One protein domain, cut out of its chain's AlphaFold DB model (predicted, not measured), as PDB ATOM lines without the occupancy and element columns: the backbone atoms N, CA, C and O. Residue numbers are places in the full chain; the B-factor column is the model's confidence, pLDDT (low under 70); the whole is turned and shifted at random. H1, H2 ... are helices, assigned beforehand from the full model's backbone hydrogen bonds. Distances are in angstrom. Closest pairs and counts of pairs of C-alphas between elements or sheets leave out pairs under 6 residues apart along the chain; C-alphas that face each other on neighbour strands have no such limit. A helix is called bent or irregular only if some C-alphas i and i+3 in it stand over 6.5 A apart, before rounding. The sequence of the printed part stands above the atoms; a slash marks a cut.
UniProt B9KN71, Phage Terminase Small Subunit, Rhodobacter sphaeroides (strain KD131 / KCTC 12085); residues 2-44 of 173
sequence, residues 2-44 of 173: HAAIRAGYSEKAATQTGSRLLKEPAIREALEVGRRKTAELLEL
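This is residues 2 to 44 of the 173 residues of the protein "Phage Terminase Small Subunit" of Rhodobacter sphaeroides (strain KD131 / KCTC 12085) (UniProt B9KN71). One long helix, H3, runs away as an arm from a small two-helix head, in which the short H1 packs on H2; H2 and H3 make an open corner, roughly an L, near the end of H2 and the beginning of H3. The printed part has 43 residues, with three named helices in the order H1, H2, H3 and no named strand, and its class is all helix. It is loose, with a radius of gyration of the C-alphas of 12.7 A, and only just elongated, spanning 39 by 19 by 13 A.

H3, residues 25 to 41, touches no helix. H2, residues 11 to 21, is close to H3 but not clearly touching it, with 1 pair of C-alphas within 8 A, those of Leu 21 and Ile 27 at 6.6 A. The lines of H2 and H3 are about perpendicular, at 85 degrees, and that of H2 is a rough one. H1, residues 2 to 6, touches H2; their closest C-alphas, those of Ala 4 and Ala 14, are 5.2 A apart. H1 and H3 are apart. In H1 and H3 every O i to N i+4 pair is within hydrogen-bond range; in H2, 5 of 7 are.

H3 measures 24.2 A from C-alpha 25 at (71.758, 20.031, 36.864) to C-alpha 41 at (93.535, 26.362, 45.359). H2 measures 14.9 A and is irregular: C-alphas 12 and 15 are 7.7 A apart. H1 measures 6.0 A and begins with C-alpha 2 at (87.197, 13.051, 24.654).

The two C-alphas farthest apart, those of Lys 12 and Glu 43, are 38.7 A apart. Residues 23 to 30, of which 25 to 30 belong to H3, stand free, as do residues 37 to 43, of which 37 to 41 belong to H3. The links H1 to H2 and H2 to H3 are tight, and the printed part has no cut. The mean pLDDT of the printed part is 80.6; residues 2 to 3 are under 70.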
ATOM      1  N   HIS A   2      86.428  14.098  23.951       60.72
ATOM      2  CA  HIS A   2      87.197  13.051  24.654       60.72
ATOM      3  C   HIS A   2      86.797  12.792  26.120       60.72
ATOM      4  O   HIS A   2      87.104  11.732  26.645       60.72
ATOM      5  N   ALA A   3      86.116  13.719  26.800       65.88
ATOM      6  CA  ALA A   3      85.691  13.516  28.188       65.88
ATOM      7  C   ALA A   3      84.670  12.374  28.349       65.88
ATOM      8  O   ALA A   3      84.840  11.550  29.236       65.88
ATOM      9  N   ALA A   4      83.667  12.274  27.467       74.19
ATOM     10  CA  ALA A   4      82.679  11.193  27.531       74.19
ATOM     11  C   ALA A   4      83.301   9.832  27.166       74.19
ATOM     12  O   ALA A   4      83.005   8.835  27.811       74.19
ATOM     13  N   ILE A   5      84.231   9.809  26.205       76.12
ATOM     14  CA  ILE A   5      84.991   8.602  25.838       76.12
ATOM     15  C   ILE A   5      85.836   8.120  27.022       76.12
ATOM     16  O   ILE A   5      85.777   6.957  27.400       76.12
ATOM     17  N   ARG A   6      86.563   9.039  27.673       77.25
ATOM     18  CA  ARG A   6      87.348   8.740  28.883       77.25
ATOM     19  C   ARG A   6      86.485   8.320  30.074       77.25
ATOM     20  O   ARG A   6      86.964   7.584  30.922       77.25
ATOM     21  N   ALA A   7      85.228   8.755  30.122       76.00
ATOM     22  CA  ALA A   7      84.249   8.320  31.115       76.00
ATOM     23  C   ALA A   7      83.584   6.968  30.767       76.00
ATOM     24  O   ALA A   7      82.644   6.564  31.445       76.00
ATOM     25  N   GLY A   8      84.047   6.274  29.720       80.69
ATOM     26  CA  GLY A   8      83.565   4.944  29.334       80.69
ATOM     27  C   GLY A   8      82.342   4.941  28.415       80.69
ATOM     28  O   GLY A   8      81.800   3.875  28.125       80.69
ATOM     29  N   TYR A   9      81.892   6.102  27.926       80.88
ATOM     30  CA  TYR A   9      80.797   6.161  26.959       80.88
ATOM     31  C   TYR A   9      81.277   5.826  25.546       80.88
ATOM     32  O   TYR A   9      82.387   6.170  25.144       80.88
ATOM     33  N   SER A  10      80.392   5.201  24.763       80.56
ATOM     34  CA  SER A  10      80.662   4.841  23.368       80.56
ATOM     35  C   SER A  10      81.156   6.040  22.555       80.56
ATOM     36  O   SER A  10      80.483   7.072  22.498       80.56
ATOM     37  N   GLU A  11      82.279   5.877  21.851       76.75
ATOM     38  CA  GLU A  11      82.853   6.918  20.985       76.75
ATOM     39  C   GLU A  11      81.852   7.449  19.959       76.75
ATOM     40  O   GLU A  11      81.781   8.654  19.720       76.75
ATOM     41  N   LYS A  12      81.007   6.563  19.417       79.94
ATOM     42  CA  LYS A  12      79.991   6.913  18.417       79.94
ATOM     43  C   LYS A  12      78.917   7.861  18.963       79.94
ATOM     44  O   LYS A  12      78.333   8.608  18.186       79.94
ATOM     45  N   ALA A  13      78.666   7.842  20.273       78.12
ATOM     46  CA  ALA A  13      77.639   8.644  20.941       78.12
ATOM     47  C   ALA A  13      78.213   9.682  21.923       78.12
ATOM     48  O   ALA A  13      77.452  10.406  22.569       78.12
ATOM     49  N   ALA A  14      79.539   9.782  22.047       76.88
ATOM     50  CA  ALA A  14      80.219  10.621  23.033       76.88
ATOM     51  C   ALA A  14      79.837  12.107  22.927       76.88
ATOM     52  O   ALA A  14      79.717  12.796  23.939       76.88
ATOM     53  N   THR A  15      79.596  12.599  21.712       76.69
ATOM     54  CA  THR A  15      79.207  13.991  21.449       76.69
ATOM     55  C   THR A  15      77.809  14.315  21.962       76.69
ATOM     56  O   THR A  15      77.638  15.261  22.732       76.69
ATOM     57  N   GLN A  16      76.811  13.511  21.578       79.56
ATOM     58  CA  GLN A  16      75.430  13.672  22.047       79.56
ATOM     59  C   GLN A  16      75.331  13.445  23.552       79.56
ATOM     60  O   GLN A  16      74.672  14.210  24.254       79.56
ATOM     61  N   THR A  17      76.030  12.426  24.052       79.56
ATOM     62  CA  THR A  17      76.057  12.108  25.478       79.56
ATOM     63  C   THR A  17      76.673  13.256  26.266       79.56
ATOM     64  O   THR A  17      76.073  13.702  27.232       79.56
ATOM     65  N   GLY A  18      77.794  13.824  25.811       79.69
ATOM     66  CA  GLY A  18      78.406  14.990  26.447       79.69
ATOM     67  C   GLY A  18      77.476  16.207  26.498       79.69
ATOM     68  O   GLY A  18      77.330  16.814  27.554       79.69
ATOM     69  N   SER A  19      76.798  16.535  25.394       81.38
ATOM     70  CA  SER A  19      75.837  17.652  25.357       81.38
ATOM     71  C   SER A  19      74.647  17.429  26.298       81.38
ATOM     72  O   SER A  19      74.235  18.346  27.006       81.38
ATOM     73  N   ARG A  20      74.130  16.196  26.366       83.38
ATOM     74  CA  ARG A  20      73.054  15.823  27.292       83.38
ATOM     75  C   ARG A  20      73.497  15.923  28.751       83.38
ATOM     76  O   ARG A  20      72.804  16.555  29.535       83.38
ATOM     77  N   LEU A  21      74.665  15.381  29.095       83.50
ATOM     78  CA  LEU A  21      75.204  15.426  30.459       83.50
ATOM     79  C   LEU A  21      75.418  16.869  30.951       83.50
ATOM     80  O   LEU A  21      75.190  17.152  32.116       83.50
ATOM     81  N   LEU A  22      75.783  17.809  30.071       81.50
ATOM     82  CA  LEU A  22      75.925  19.231  30.430       81.50
ATOM     83  C   LEU A  22      74.590  19.952  30.713       81.50
ATOM     84  O   LEU A  22      74.586  21.066  31.255       81.50
ATOM     85  N   LYS A  23      73.459  19.350  30.329       84.88
ATOM     86  CA  LYS A  23      72.115  19.841  30.663       84.88
ATOM     87  C   LYS A  23      71.618  19.303  32.004       84.88
ATOM     88  O   LYS A  23      70.727  19.921  32.576       84.88
ATOM     89  N   GLU A  24      72.203  18.218  32.512       89.19
ATOM     90  CA  GLU A  24      71.845  17.651  33.812       89.19
ATOM     91  C   GLU A  24      72.319  18.576  34.949       89.19
ATOM     92  O   GLU A  24      73.526  18.828  35.065       89.19
ATOM     93  N   PRO A  25      71.409  19.078  35.810       86.31
ATOM     94  CA  PRO A  25      71.758  20.031  36.864       86.31
ATOM     95  C   PRO A  25      72.859  19.527  37.803       86.31
ATOM     96  O   PRO A  25      73.807  20.259  38.068       86.31
ATOM     97  N   ALA A  26      72.796  18.257  38.217       86.06
ATOM     98  CA  ALA A  26      73.769  17.657  39.133       86.06
ATOM     99  C   ALA A  26      75.195  17.616  38.553       86.06
ATOM    100  O   ALA A  26      76.179  17.827  39.260       86.06
ATOM    101  N   ILE A  27      75.325  17.378  37.243       83.06
ATOM    102  CA  ILE A  27      76.629  17.336  36.567       83.06
ATOM    103  C   ILE A  27      77.182  18.749  36.404       83.06
ATOM    104  O   ILE A  27      78.375  18.977  36.610       83.06
ATOM    105  N   ARG A  28      76.322  19.713  36.061       83.81
ATOM    106  CA  ARG A  28      76.708  21.124  36.003       83.81
ATOM    107  C   ARG A  28      77.184  21.616  37.367       83.81
ATOM    108  O   ARG A  28      78.234  22.240  37.443       83.81
ATOM    109  N   GLU A  29      76.454  21.294  38.426       88.06
ATOM    110  CA  GLU A  29      76.827  21.657  39.789       88.06
ATOM    111  C   GLU A  29      78.172  21.044  40.192       88.06
ATOM    112  O   GLU A  29      79.053  21.764  40.661       88.06
ATOM    113  N   ALA A  30      78.390  19.754  39.916       86.06
ATOM    114  CA  ALA A  30      79.669  19.096  40.180       86.06
ATOM    115  C   ALA A  30      80.844  19.755  39.428       86.06
ATOM    116  O   ALA A  30      81.928  19.924  39.992       86.06
ATOM    117  N   LEU A  31      80.633  20.176  38.175       85.31
ATOM    118  CA  LEU A  31      81.630  20.926  37.404       85.31
ATOM    119  C   LEU A  31      81.923  22.294  38.026       85.31
ATOM    120  O   LEU A  31      83.089  22.667  38.139       85.31
ATOM    121  N   GLU A  32      80.897  23.028  38.450       84.75
ATOM    122  CA  GLU A  32      81.066  24.334  39.094       84.75
ATOM    123  C   GLU A  32      81.742  24.226  40.466       84.75
ATOM    124  O   GLU A  32      82.562  25.068  40.824       84.75
ATOM    125  N   VAL A  33      81.466  23.172  41.240       87.31
ATOM    126  CA  VAL A  33      82.202  22.873  42.482       87.31
ATOM    127  C   VAL A  33      83.677  22.586  42.183       87.31
ATOM    128  O   VAL A  33      84.554  23.165  42.819       87.31
ATOM    129  N   GLY A  34      83.975  21.746  41.188       84.50
ATOM    130  CA  GLY A  34      85.356  21.437  40.800       84.50
ATOM    131  C   GLY A  34      86.128  22.655  40.276       84.50
ATOM    132  O   GLY A  34      87.307  22.833  40.597       84.50
ATOM    133  N   ARG A  35      85.454  23.524  39.512       83.62
ATOM    134  CA  ARG A  35      86.004  24.804  39.043       83.62
ATOM    135  C   ARG A  35      86.311  25.740  40.205       83.62
ATOM    136  O   ARG A  35      87.429  26.240  40.265       83.62
ATOM    137  N   ARG A  36      85.370  25.915  41.140       81.88
ATOM    138  CA  ARG A  36      85.571  26.729  42.352       81.88
ATOM    139  C   ARG A  36      86.730  26.216  43.193       81.88
ATOM    140  O   ARG A  36      87.636  26.983  43.470       81.88
ATOM    141  N   LYS A  37      86.782  24.911  43.470       84.38
ATOM    142  CA  LYS A  37      87.880  24.306  44.237       84.38
ATOM    143  C   LYS A  37      89.247  24.542  43.589       84.38
ATOM    144  O   LYS A  37      90.216  24.832  44.277       84.38
ATOM    145  N   THR A  38      89.337  24.416  42.265       78.25
ATOM    146  CA  THR A  38      90.585  24.706  41.537       78.25
ATOM    147  C   THR A  38      90.942  26.193  41.597       78.25
ATOM    148  O   THR A  38      92.105  26.524  41.795       78.25
ATOM    149  N   ALA A  39      89.959  27.084  41.444       78.38
ATOM    150  CA  ALA A  39      90.167  28.527  41.535       78.38
ATOM    151  C   ALA A  39      90.617  28.956  42.942       78.38
ATOM    152  O   ALA A  39      91.549  29.742  43.060       78.38
ATOM    153  N   GLU A  40      90.014  28.386  43.987       81.31
ATOM    154  CA  GLU A  40      90.388  28.590  45.392       81.31
ATOM    155  C   GLU A  40      91.814  28.104  45.670       81.31
ATOM    156  O   GLU A  40      92.603  28.840  46.248       81.31
ATOM    157  N   LEU A  41      92.177  26.902  45.204       81.69
ATOM    158  CA  LEU A  41      93.535  26.362  45.359       81.69
ATOM    159  C   LEU A  41      94.610  27.217  44.683       81.69
ATOM    160  O   LEU A  41      95.756  27.213  45.123       81.69
ATOM    161  N   LEU A  42      94.259  27.887  43.586       80.25
ATOM    162  CA  LEU A  42      95.173  28.745  42.836       80.25
ATOM    163  C   LEU A  42      95.086  30.216  43.257       80.25
ATOM    164  O   LEU A  42      95.825  31.022  42.705       80.25
ATOM    165  N   GLU A  43      94.170  30.574  44.163       80.12
ATOM    166  CA  GLU A  43      93.816  31.963  44.500       80.12
ATOM    167  C   GLU A  43      93.510  32.829  43.256       80.12
ATOM    168  O   GLU A  43      93.637  34.053  43.257       80.12
ATOM    169  N   LEU A  44      93.082  32.190  42.161       76.38
ATOM    170  CA  LEU A  44      92.844  32.834  40.872       76.38
ATOM    171  C   LEU A  44      91.356  33.116  40.694       76.38
ATOM    172  O   LEU A  44      90.585  32.269  40.233       76.38
TER     173      LEU A  44